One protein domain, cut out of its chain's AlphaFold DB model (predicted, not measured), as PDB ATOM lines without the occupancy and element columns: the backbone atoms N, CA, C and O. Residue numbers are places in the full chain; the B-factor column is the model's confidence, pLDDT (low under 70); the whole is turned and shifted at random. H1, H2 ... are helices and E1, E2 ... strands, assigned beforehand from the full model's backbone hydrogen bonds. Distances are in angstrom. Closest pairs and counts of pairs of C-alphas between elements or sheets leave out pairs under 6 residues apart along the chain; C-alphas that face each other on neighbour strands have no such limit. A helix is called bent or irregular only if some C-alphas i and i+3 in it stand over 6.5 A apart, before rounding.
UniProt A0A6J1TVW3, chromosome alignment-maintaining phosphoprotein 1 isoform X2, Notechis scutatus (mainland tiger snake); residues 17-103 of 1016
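AT A GLANCE: This is residues 17 to 103 of the 1016 residues of the protein "chromosome alignment-maintaining phosphoprotein 1 isoform X2" of Notechis scutatus (mainland tiger snake) (UniProt A0A6J1TVW3). A two-strand hairpin, E2 and E3, has H3 beside E2 and H4 beside E3; H2 lies in the middle, between this group and a far end made of H1 and E1, while H5 follows H4 at another extremity. The printed part has 87 residues, with five named helices and three named strands in the order H1 E1 H2 H3 E2 E3 H4 H5; the sheet E2 - E3 is antiparallel and the class is mixed. It is compact, with a radius of gyration of the C-alphas of 13.0 A, and flat, spanning 36 by 33 by 17 A.

HOW THE PARTS SIT: E2, residues 64 to 67, and E3, residues 72 to 75, form an antiparallel hairpin at 150 degrees, with N 65 and O 74 2.9 A apart, within hydrogen-bond range. The closest C-alphas of E2 and H3, residues 49 to 54, are Asp 53 and Phe 65, 4.9 A. Those of E3 and H4, residues 85 to 95, are Phe 73 and Tyr 85, 6.0 A. H2, residues 37 to 47, touches H4 at a steep tilt of 41 degrees, opposite ways, closest at the C-alphas of Gly 45 and Tyr 85, 5.1 A. H2 and H3 only just touch, only at the corner, with 3 pairs of C-alphas within 8 A, the closest being Gly 45 and Cys 52, 6.2 A. H1, residues 17 to 25, and H2 only just touch, only at their ends, with 3 such pairs, the closest being Leu 25 and Tyr 37, 6.1 A. E1, residues 30 to 33, pairs with no named strand. H5, residues 99 to 103, and H4 meet only through their link. Every O i to N i+4 pair is within hydrogen-bond range in H2 and H4, against 3 of 5 in H1, 0 of 2 in H3 and 0 of 1 in H5; O i to N i+3 pairs within range are 2 of 3 in H3 and 1 of 2 in H5.

IN THESE COORDINATES: H2 and H4 each measure 15.3 A and H1 13.5 A. H3 is irregular, C-alphas 50 and 53 being 7.4 A apart. C-alpha 64 begins E2 at (7.051, 9.673, 7.822), C-alpha 17 begins H1 at (-9.879, 12.265, 24.930), and C-alpha 103 ends H5 at (6.240, 29.227, 14.750).

THE WHOLE: The two farthest C-alphas, Asn 31 and Lys 103, are 38.5 A apart. The printed part has no cut and no long link. Mean pLDDT of the printed part is 81.0; residues 17 to 24 and 98 to 103 are under 70.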
ATOM      1  N   ILE A  17     -11.057  12.222  25.811       51.62
ATOM      2  CA  ILE A  17      -9.879  12.265  24.930       51.62
ATOM      3  C   ILE A  17      -8.693  11.573  25.613       51.62
ATOM      4  O   ILE A  17      -8.070  10.716  24.995       51.62
ATOM      5  N   LEU A  18      -8.438  11.854  26.895       46.62
ATOM      6  CA  LEU A  18      -7.401  11.183  27.687       46.62
ATOM      7  C   LEU A  18      -7.650   9.671  27.808       46.62
ATOM      8  O   LEU A  18      -6.760   8.895  27.458       46.62
ATOM      9  N   HIS A  19      -8.859   9.237  28.179       46.56
ATOM     10  CA  HIS A  19      -9.227   7.812  28.211       46.56
ATOM     11  C   HIS A  19      -9.018   7.139  26.847       46.56
ATOM     12  O   HIS A  19      -8.404   6.077  26.756       46.56
ATOM     13  N   LYS A  20      -9.430   7.813  25.769       49.62
ATOM     14  CA  LYS A  20      -9.260   7.356  24.387       49.62
ATOM     15  C   LYS A  20      -7.809   7.418  23.889       49.62
ATOM     16  O   LYS A  20      -7.511   6.831  22.855       49.62
ATOM     17  N   THR A  21      -6.894   8.078  24.607       49.03
ATOM     18  CA  THR A  21      -5.440   7.926  24.400       49.03
ATOM     19  C   THR A  21      -4.839   6.786  25.223       49.03
ATOM     20  O   THR A  21      -3.941   6.118  24.721       49.03
ATOM     21  N   THR A  22      -5.355   6.485  26.421       47.84
ATOM     22  CA  THR A  22      -4.911   5.316  27.211       47.84
ATOM     23  C   THR A  22      -5.421   3.982  26.658       47.84
ATOM     24  O   THR A  22      -4.708   2.987  26.720       47.84
ATOM     25  N   GLU A  23      -6.603   3.960  26.035       53.91
ATOM     26  CA  GLU A  23      -7.096   2.813  25.253       53.91
ATOM     27  C   GLU A  23      -6.284   2.599  23.963       53.91
ATOM     28  O   GLU A  23      -6.256   1.503  23.414       53.91
ATOM     29  N   ARG A  24      -5.556   3.622  23.491       57.72
ATOM     30  CA  ARG A  24      -4.782   3.591  22.238       57.72
ATOM     31  C   ARG A  24      -3.351   3.068  22.395       57.72
ATOM     32  O   ARG A  24      -2.469   3.389  21.600       57.72
ATOM     33  N   LEU A  25      -3.132   2.245  23.420       77.75
ATOM     34  CA  LEU A  25      -1.916   1.448  23.606       77.75
ATOM     35  C   LEU A  25      -1.974   0.093  22.871       77.75
ATOM     36  O   LEU A  25      -1.105  -0.762  23.048       77.75
ATOM     37  N   GLU A  26      -2.981  -0.103  22.022       84.12
ATOM     38  CA  GLU A  26      -3.149  -1.270  21.158       84.12
ATOM     39  C   GLU A  26      -2.807  -0.914  19.703       84.12
ATOM     40  O   GLU A  26      -2.940   0.234  19.278       84.12
ATOM     41  N   CYS A  27      -2.329  -1.888  18.933       87.25
ATOM     42  CA  CYS A  27      -2.049  -1.715  17.513       87.25
ATOM     43  C   CYS A  27      -3.344  -1.828  16.690       87.25
ATOM     44  O   CYS A  27      -3.990  -2.872  16.687       87.25
ATOM     45  N   ASP A  28      -3.671  -0.796  15.905       82.25
ATOM     46  CA  ASP A  28      -4.869  -0.754  15.044       82.25
ATOM     47  C   ASP A  28      -4.896  -1.872  13.958       82.25
ATOM     48  O   ASP A  28      -5.874  -2.006  13.218       82.25
ATOM     49  N   HIS A  29      -3.828  -2.678  13.820       84.31
ATOM     50  CA  HIS A  29      -3.672  -3.724  12.793       84.31
ATOM     51  C   HIS A  29      -3.289  -5.124  13.318       84.31
ATOM     52  O   HIS A  29      -3.249  -6.068  12.523       84.31
ATOM     53  N   CYS A  30      -3.023  -5.307  14.617       89.19
ATOM     54  CA  CYS A  30      -2.920  -6.631  15.248       89.19
ATOM     55  C   CYS A  30      -3.049  -6.556  16.779       89.19
ATOM     56  O   CYS A  30      -2.928  -5.492  17.371       89.19
ATOM     57  N   ASN A  31      -3.208  -7.701  17.448       85.56
ATOM     58  CA  ASN A  31      -3.432  -7.787  18.902       85.56
ATOM     59  C   ASN A  31      -2.186  -7.460  19.770       85.56
ATOM     60  O   ASN A  31      -2.036  -7.988  20.873       85.56
ATOM     61  N   PHE A  32      -1.254  -6.640  19.278       87.06
ATOM     62  CA  PHE A  32      -0.113  -6.151  20.048       87.06
ATOM     63  C   PHE A  32      -0.538  -4.987  20.948       87.06
ATOM     64  O   PHE A  32      -1.041  -3.975  20.460       87.06
ATOM     65  N   ARG A  33      -0.266  -5.106  22.252       87.31
ATOM     66  CA  ARG A  33      -0.325  -3.990  23.202       87.31
ATOM     67  C   ARG A  33       1.092  -3.518  23.511       87.31
ATOM     68  O   ARG A  33       1.927  -4.327  23.914       87.31
ATOM     69  N   GLY A  34       1.361  -2.229  23.335       83.94
ATOM     70  CA  GLY A  34       2.574  -1.599  23.852       83.94
ATOM     71  C   GLY A  34       2.346  -1.042  25.258       83.94
ATOM     72  O   GLY A  34       1.213  -0.824  25.672       83.94
ATOM     73  N   SER A  35       3.424  -0.791  25.998       84.25
ATOM     74  CA  SER A  35       3.357  -0.079  27.284       84.25
ATOM     75  C   SER A  35       3.203   1.437  27.122       84.25
ATOM     76  O   SER A  35       2.645   2.096  27.990       84.25
ATOM     77  N   ASP A  36       3.692   1.979  26.003       85.50
ATOM     78  CA  ASP A  36       3.840   3.412  25.744       85.50
ATOM     79  C   ASP A  36       3.579   3.686  24.261       85.50
ATOM     80  O   ASP A  36       3.912   2.850  23.420       85.50
ATOM     81  N   TYR A  37       3.077   4.873  23.913       84.12
ATOM     82  CA  TYR A  37       2.777   5.248  22.522       84.12
ATOM     83  C   TYR A  37       3.971   5.041  21.566       84.12
ATOM     84  O   TYR A  37       3.802   4.518  20.467       84.12
ATOM     85  N   GLU A  38       5.194   5.351  22.016       85.88
ATOM     86  CA  GLU A  38       6.446   5.093  21.285       85.88
ATOM     87  C   GLU A  38       6.615   3.609  20.905       85.88
ATOM     88  O   GLU A  38       7.014   3.299  19.781       85.88
ATOM     89  N   ASN A  39       6.245   2.678  21.791       88.38
ATOM     90  CA  ASN A  39       6.323   1.243  21.519       88.38
ATOM     91  C   ASN A  39       5.278   0.789  20.484       88.38
ATOM     92  O   ASN A  39       5.586  -0.093  19.682       88.38
ATOM     93  N   ILE A  40       4.092   1.413  20.428       87.75
ATOM     94  CA  ILE A  40       3.125   1.174  19.341       87.75
ATOM     95  C   ILE A  40       3.680   1.749  18.031       87.75
ATOM     96  O   ILE A  40       3.685   1.040  17.030       87.75
ATOM     97  N   GLN A  41       4.229   2.970  18.018       87.06
ATOM     98  CA  GLN A  41       4.787   3.564  16.791       87.06
ATOM     99  C   GLN A  41       5.971   2.751  16.236       87.06
ATOM    100  O   GLN A  41       6.033   2.487  15.034       87.06
ATOM    101  N   ILE A  42       6.877   2.271  17.097       87.25
ATOM    102  CA  ILE A  42       7.989   1.390  16.700       87.25
ATOM    103  C   ILE A  42       7.478   0.018  16.228       87.25
ATOM    104  O   ILE A  42       8.010  -0.522  15.254       87.25
ATOM    105  N   HIS A  43       6.438  -0.539  16.856       90.50
ATOM    106  CA  HIS A  43       5.776  -1.760  16.389       90.50
ATOM    107  C   HIS A  43       5.148  -1.572  14.996       90.50
ATOM    108  O   HIS A  43       5.423  -2.357  14.088       90.50
ATOM    109  N   MET A  44       4.371  -0.505  14.783       89.12
ATOM    110  CA  MET A  44       3.782  -0.162  13.481       89.12
ATOM    111  C   MET A  44       4.892  -0.032  12.426       89.12
ATOM    112  O   MET A  44       4.849  -0.687  11.388       89.12
ATOM    113  N   GLY A  45       5.965   0.683  12.766       87.94
ATOM    114  CA  GLY A  45       7.171   0.854  11.957       87.94
ATOM    115  C   GLY A  45       8.036  -0.384  11.707       87.94
ATOM    116  O   GLY A  45       9.023  -0.286  10.978       87.94
ATOM    117  N   THR A  46       7.728  -1.541  12.297       87.44
ATOM    118  CA  THR A  46       8.512  -2.780  12.118       87.44
ATOM    119  C   THR A  46       7.683  -3.969  11.647       87.44
ATOM    120  O   THR A  46       8.203  -4.796  10.899       87.44
ATOM    121  N   ILE A  47       6.405  -4.042  12.027       88.88
ATOM    122  CA  ILE A  47       5.474  -5.123  11.668       88.88
ATOM    123  C   ILE A  47       4.493  -4.685  10.571       88.88
ATOM    124  O   ILE A  47       4.152  -5.479   9.695       88.88
ATOM    125  N   HIS A  48       4.086  -3.412  10.568       89.88
ATOM    126  CA  HIS A  48       3.058  -2.855   9.681       89.88
ATOM    127  C   HIS A  48       3.559  -1.617   8.896       89.88
ATOM    128  O   HIS A  48       2.871  -0.593   8.850       89.88
ATOM    129  N   PRO A  49       4.748  -1.669   8.253       87.50
ATOM    130  CA  PRO A  49       5.390  -0.484   7.674       87.50
ATOM    131  C   PRO A  49       4.562   0.163   6.554       87.50
ATOM    132  O   PRO A  49       4.630   1.370   6.345       87.50
ATOM    133  N   GLU A  50       3.723  -0.637   5.892       86.06
ATOM    134  CA  GLU A  50       2.786  -0.244   4.836       86.06
ATOM    135  C   GLU A  50       1.781   0.850   5.240       86.06
ATOM    136  O   GLU A  50       1.224   1.482   4.342       86.06
ATOM    137  N   PHE A  51       1.564   1.051   6.548       84.69
ATOM    138  CA  PHE A  51       0.598   1.987   7.141       84.69
ATOM    139  C   PHE A  51       1.262   3.191   7.839       84.69
ATOM    140  O   PHE A  51       0.577   4.062   8.373       84.69
ATOM    141  N   CYS A  52       2.599   3.275   7.841       85.56
ATOM    142  CA  CYS A  52       3.322   4.358   8.521       85.56
ATOM    143  C   CYS A  52       3.083   5.744   7.906       85.56
ATOM    144  O   CYS A  52       3.174   6.736   8.624       85.56
ATOM    145  N   ASP A  53       2.730   5.800   6.619       84.44
ATOM    146  CA  ASP A  53       2.395   7.026   5.879       84.44
ATOM    147  C   ASP A  53       1.181   7.759   6.473       84.44
ATOM    148  O   ASP A  53       1.007   8.964   6.286       84.44
ATOM    149  N   GLU A  54       0.324   7.036   7.199       79.75
ATOM    150  CA  GLU A  54      -0.897   7.571   7.792       79.75
ATOM    151  C   GLU A  54      -0.795   7.846   9.297       79.75
ATOM    152  O   GLU A  54      -1.756   8.340   9.885       79.75
ATOM    153  N   MET A  55       0.357   7.579   9.913       82.56
ATOM    154  CA  MET A  55       0.537   7.651  11.362       82.56
ATOM    155  C   MET A  55       1.137   8.992  11.816       82.56
ATOM    156  O   MET A  55       2.259   9.357  11.449       82.56
ATOM    157  N   ASP A  56       0.418   9.699  12.693       79.75
ATOM    158  CA  ASP A  56       0.878  10.964  13.270       79.75
ATOM    159  C   ASP A  56       2.106  10.750  14.164       79.75
ATOM    160  O   ASP A  56       2.049  10.134  15.227       79.75
ATOM    161  N   THR A  57       3.258  11.252  13.730       80.31
ATOM    162  CA  THR A  57       4.544  10.971  14.375       80.31
ATOM    163  C   THR A  57       4.749  11.918  15.555       80.31
ATOM    164  O   THR A  57       4.953  13.115  15.361       80.31
ATOM    165  N   ALA A  58       4.689  11.390  16.782       73.00
ATOM    166  CA  ALA A  58       4.841  12.156  18.030       73.00
ATOM    167  C   ALA A  58       3.964  13.433  18.130       73.00
ATOM    168  O   ALA A  58       4.385  14.437  18.700       73.00
ATOM    169  N   GLY A  59       2.754  13.409  17.554       73.31
ATOM    170  CA  GLY A  59       1.825  14.551  17.550       73.31
ATOM    171  C   GLY A  59       2.149  15.664  16.542       73.31
ATOM    172  O   GLY A  59       1.429  16.654  16.490       73.31
ATOM    173  N   LEU A  60       3.187  15.506  15.712       73.00
ATOM    174  CA  LEU A  60       3.606  16.483  14.693       73.00
ATOM    175  C   LEU A  60       2.959  16.237  13.312       73.00
ATOM    176  O   LEU A  60       3.426  16.762  12.300       73.00
ATOM    177  N   GLY A  61       1.915  15.407  13.258       81.56
ATOM    178  CA  GLY A  61       1.258  14.977  12.024       81.56
ATOM    179  C   GLY A  61       2.003  13.872  11.260       81.56
ATOM    180  O   GLY A  61       2.983  13.286  11.735       81.56
ATOM    181  N   LYS A  62       1.530  13.587  10.043       85.25
ATOM    182  CA  LYS A  62       2.073  12.577   9.116       85.25
ATOM    183  C   LYS A  62       3.439  13.007   8.548       85.25
ATOM    184  O   LYS A  62       3.529  13.582   7.466       85.25
ATOM    185  N   LEU A  63       4.514  12.764   9.308       85.12
ATOM    186  CA  LEU A  63       5.890  13.180   8.970       85.12
ATOM    187  C   LEU A  63       6.807  12.053   8.471       85.12
ATOM    188  O   LEU A  63       7.989  12.307   8.219       85.12
ATOM    189  N   ILE A  64       6.300  10.830   8.323       88.81
ATOM    190  CA  ILE A  64       7.051   9.673   7.822       88.81
ATOM    191  C   ILE A  64       6.409   9.184   6.524       88.81
ATOM    192  O   ILE A  64       5.192   9.092   6.434       88.81
ATOM    193  N   PHE A  65       7.242   8.862   5.535       90.38
ATOM    194  CA  PHE A  65       6.842   8.205   4.290       90.38
ATOM    195  C   PHE A  65       7.663   6.927   4.083       90.38
ATOM    196  O   PHE A  65       8.892   6.949   4.190       90.38
ATOM    197  N   TYR A  66       7.008   5.809   3.790       93.56
ATOM    198  CA  TYR A  66       7.612   4.493   3.628       93.56
ATOM    199  C   TYR A  66       7.646   4.065   2.155       93.56
ATOM    200  O   TYR A  66       6.663   3.652   1.538       93.56
ATOM    201  N   GLN A  67       8.846   4.093   1.582       91.62
ATOM    202  CA  GLN A  67       9.087   3.675   0.209       91.62
ATOM    203  C   GLN A  67       9.135   2.143   0.106       91.62
ATOM    204  O   GLN A  67      10.202   1.523   0.178       91.62
ATOM    205  N   LYS A  68       7.965   1.547  -0.142       88.94
ATOM    206  CA  LYS A  68       7.717   0.099  -0.303       88.94
ATOM    207  C   LYS A  68       8.742  -0.609  -1.209       88.94
ATOM    208  O   LYS A  68       9.206  -1.698  -0.879       88.94
ATOM    209  N   SER A  69       9.159   0.028  -2.310       89.62
ATOM    210  CA  SER A  69      10.129  -0.527  -3.274       89.62
ATOM    211  C   SER A  69      11.575  -0.609  -2.764       89.62
ATOM    212  O   SER A  69      12.327  -1.465  -3.224       89.62
ATOM    213  N   ALA A  70      11.967   0.239  -1.809       88.38
ATOM    214  CA  ALA A  70      13.316   0.269  -1.230       88.38
ATOM    215  C   ALA A  70      13.373  -0.254   0.219       88.38
ATOM    216  O   ALA A  70      14.463  -0.490   0.745       88.38
ATOM    217  N   LYS A  71      12.208  -0.421   0.864       89.31
ATOM    218  CA  LYS A  71      12.046  -0.666   2.308       89.31
ATOM    219  C   LYS A  71      12.799   0.376   3.145       89.31
ATOM    220  O   LYS A  71      13.597   0.049   4.026       89.31
ATOM    221  N   LEU A  72      12.563   1.645   2.809       92.88
ATOM    222  CA  LEU A  72      13.128   2.822   3.469       92.88
ATOM    223  C   LEU A  72      12.013   3.693   4.037       92.88
ATOM    224  O   LEU A  72      11.023   3.955   3.360       92.88
ATOM    225  N   PHE A  73      12.220   4.175   5.256       92.94
ATOM    226  CA  PHE A  73      11.445   5.242   5.871       92.94
ATOM    227  C   PHE A  73      12.151   6.570   5.608       92.94
ATOM    228  O   PHE A  73      13.375   6.659   5.736       92.94
ATOM    229  N   HIS A  74      11.376   7.596   5.284       92.62
ATOM    230  CA  HIS A  74      11.839   8.938   4.952       92.62
ATOM    231  C   HIS A  74      11.135   9.955   5.847       92.62
ATOM    232  O   HIS A  74       9.922   9.876   6.020       92.62
ATOM    233  N   CYS A  75      11.864  10.926   6.395       92.44
ATOM    234  CA  CYS A  75      11.239  12.072   7.052       92.44
ATOM    235  C   CYS A  75      10.727  13.070   6.004       92.44
ATOM    236  O   CYS A  75      11.509  13.580   5.204       92.44
ATOM    237  N   HIS A  76       9.438  13.409   6.037       88.62
ATOM    238  CA  HIS A  76       8.823  14.292   5.044       88.62
ATOM    239  C   HIS A  76       9.387  15.729   5.071       88.62
ATOM    240  O   HIS A  76       9.513  16.345   4.014       88.62
ATOM    241  N   LYS A  77       9.776  16.254   6.247       88.00
ATOM    242  CA  LYS A  77      10.298  17.631   6.399       88.00
ATOM    243  C   LYS A  77      11.712  17.843   5.827       88.00
ATOM    244  O   LYS A  77      12.078  18.989   5.589       88.00
ATOM    245  N   CYS A  78      12.517  16.792   5.651       90.88
ATOM    246  CA  CYS A  78      13.953  16.929   5.341       90.88
ATOM    247  C   CYS A  78      14.562  15.797   4.491       90.88
ATOM    248  O   CYS A  78      15.765  15.805   4.237       90.88
ATOM    249  N   PHE A  79      13.768  14.802   4.087       91.50
ATOM    250  CA  PHE A  79      14.198  13.609   3.346       91.50
ATOM    251  C   PHE A  79      15.320  12.789   4.019       91.50
ATOM    252  O   PHE A  79      16.039  12.045   3.356       91.50
ATOM    253  N   PHE A  80      15.452  12.854   5.352       92.06
ATOM    254  CA  PHE A  80      16.313  11.930   6.097       92.06
ATOM    255  C   PHE A  80      15.806  10.488   5.943       92.06
ATOM    256  O   PHE A  80      14.675  10.184   6.328       92.06
ATOM    257  N   THR A  81      16.648   9.603   5.398       92.69
ATOM    258  CA  THR A  81      16.280   8.219   5.048       92.69
ATOM    259  C   THR A  81      16.848   7.202   6.046       92.69
ATOM    260  O   THR A  81      17.988   7.325   6.502       92.69
ATOM    261  N   SER A  82      16.097   6.146   6.373       93.81
ATOM    262  CA  SER A  82      16.624   5.002   7.125       93.81
ATOM    263  C   SER A  82      15.877   3.698   6.847       93.81
ATOM    264  O   SER A  82      14.682   3.692   6.578       93.81
ATOM    265  N   LYS A  83      16.567   2.560   6.992       91.62
ATOM    266  CA  LYS A  83      15.954   1.215   6.937       91.62
ATOM    267  C   LYS A  83      15.193   0.833   8.214       91.62
ATOM    268  O   LYS A  83      14.484  -0.163   8.219       91.62
ATOM    269  N   MET A  84      15.352   1.604   9.294       89.69
ATOM    270  CA  MET A  84      14.699   1.365  10.583       89.69
ATOM    271  C   MET A  84      13.811   2.556  10.936       89.69
ATOM    272  O   MET A  84      14.322   3.670  11.065       89.69
ATOM    273  N   TYR A  85      12.515   2.318  11.159       90.56
ATOM    274  CA  TYR A  85      11.553   3.354  11.552       90.56
ATOM    275  C   TYR A  85      12.030   4.171  12.761       90.56
ATOM    276  O   TYR A  85      12.022   5.400  12.722       90.56
ATOM    277  N   CYS A  86      12.534   3.504  13.806       89.56
ATOM    278  CA  CYS A  86      12.975   4.156  15.042       89.56
ATOM    279  C   CYS A  86      14.077   5.213  14.825       89.56
ATOM    280  O   CYS A  86      14.112   6.211  15.537       89.56
ATOM    281  N   ASN A  87      14.934   5.069  13.807       91.12
ATOM    282  CA  ASN A  87      15.921   6.101  13.474       91.12
ATOM    283  C   ASN A  87      15.262   7.371  12.916       91.12
ATOM    284  O   ASN A  87      15.716   8.470  13.224       91.12
ATOM    285  N   VAL A  88      14.207   7.227  12.107       91.25
ATOM    286  CA  VAL A  88      13.455   8.358  11.537       91.25
ATOM    287  C   VAL A  88      12.561   8.993  12.604       91.25
ATOM    288  O   VAL A  88      12.513  10.214  12.701       91.25
ATOM    289  N   TYR A  89      11.960   8.185  13.481       90.19
ATOM    290  CA  TYR A  89      11.239   8.649  14.669       90.19
ATOM    291  C   TYR A  89      12.129   9.496  15.596       90.19
ATOM    292  O   TYR A  89      11.782  10.636  15.910       90.19
ATOM    293  N   TYR A  90      13.317   9.001  15.972       91.31
ATOM    294  CA  TYR A  90      14.268   9.770  16.787       91.31
ATOM    295  C   TYR A  90      14.846  10.987  16.058       91.31
ATOM    296  O   TYR A  90      15.181  11.977  16.698       91.31
ATOM    297  N   HIS A  91      14.955  10.949  14.728       91.19
ATOM    298  CA  HIS A  91      15.320  12.126  13.944       91.19
ATOM    299  C   HIS A  91      14.223  13.203  14.007       91.19
ATOM    300  O   HIS A  91      14.516  14.350  14.334       91.19
ATOM    301  N   ILE A  92      12.959  12.836  13.779       89.44
ATOM    302  CA  ILE A  92      11.809  13.756  13.821       89.44
ATOM    303  C   ILE A  92      11.632  14.361  15.215       89.44
ATOM    304  O   ILE A  92      11.548  15.581  15.354       89.44
ATOM    305  N   THR A  93      11.644  13.532  16.258       87.94
ATOM    306  CA  THR A  93      11.498  13.997  17.647       87.94
ATOM    307  C   THR A  93      12.674  14.847  18.136       87.94
ATOM    308  O   THR A  93      12.464  15.683  19.011       87.94
ATOM    309  N   ALA A  94      13.874  14.712  17.557       88.62
ATOM    310  CA  ALA A  94      15.032  15.546  17.899       88.62
ATOM    311  C   ALA A  94      15.176  16.825  17.051       88.62
ATOM    312  O   ALA A  94      15.675  17.823  17.562       88.62
ATOM    313  N   GLN A  95      14.803  16.804  15.766       82.50
ATOM    314  CA  GLN A  95      15.074  17.901  14.816       82.50
ATOM    315  C   GLN A  95      13.831  18.713  14.428       82.50
ATOM    316  O   GLN A  95      13.957  19.861  14.011       82.50
ATOM    317  N   HIS A  96      12.631  18.138  14.549       83.94
ATOM    318  CA  HIS A  96      11.400  18.713  13.996       83.94
ATOM    319  C   HIS A  96      10.297  18.992  15.023       83.94
ATOM    320  O   HIS A  96       9.280  19.577  14.654       83.94
ATOM    321  N   SER A  97      10.504  18.618  16.289       75.44
ATOM    322  CA  SER A  97       9.580  18.847  17.413       75.44
ATOM    323  C   SER A  97       9.643  20.262  17.999       75.44
ATOM    324  O   SER A  97       8.658  20.755  18.546       75.44
ATOM    325  N   LEU A  98      10.796  20.929  17.880       57.84
ATOM    326  CA  LEU A  98      11.021  22.288  18.381       57.84
ATOM    327  C   LEU A  98      10.557  23.359  17.378       57.84
ATOM    328  O   LEU A  98      10.121  24.439  17.773       57.84
ATOM    329  N   SER A  99      10.630  23.045  16.080       54.81
ATOM    330  CA  SER A  99      10.437  23.995  14.976       54.81
ATOM    331  C   SER A  99       9.022  24.571  14.897       54.81
ATOM    332  O   SER A  99       8.852  25.724  14.510       54.81
ATOM    333  N   ASP A 100       8.011  23.776  15.251       53.00
ATOM    334  CA  ASP A 100       6.612  24.194  15.130       53.00
ATOM    335  C   ASP A 100       6.183  25.046  16.342       53.00
ATOM    336  O   ASP A 100       5.489  26.046  16.171       53.00
ATOM    337  N   LYS A 101       6.715  24.762  17.544       49.44
ATOM    338  CA  LYS A 101       6.457  25.561  18.759       49.44
ATOM    339  C   LYS A 101       6.997  26.992  18.672       49.44
ATOM    340  O   LYS A 101       6.360  27.913  19.175       49.44
ATOM    341  N   GLN A 102       8.137  27.212  18.006       41.53
ATOM    342  CA  GLN A 102       8.608  28.578  17.737       41.53
ATOM    343  C   GLN A 102       7.731  29.318  16.714       41.53
ATOM    344  O   GLN A 102       7.566  30.531  16.831       41.53
ATOM    345  N   LYS A 103       7.136  28.612  15.742       43.22
ATOM    346  CA  LYS A 103       6.240  29.227  14.750       43.22
ATOM    347  C   LYS A 103       4.890  29.621  15.339       43.22
ATOM    348  O   LYS A 103       4.385  30.683  14.997       43.22
TER     349      LYS A 103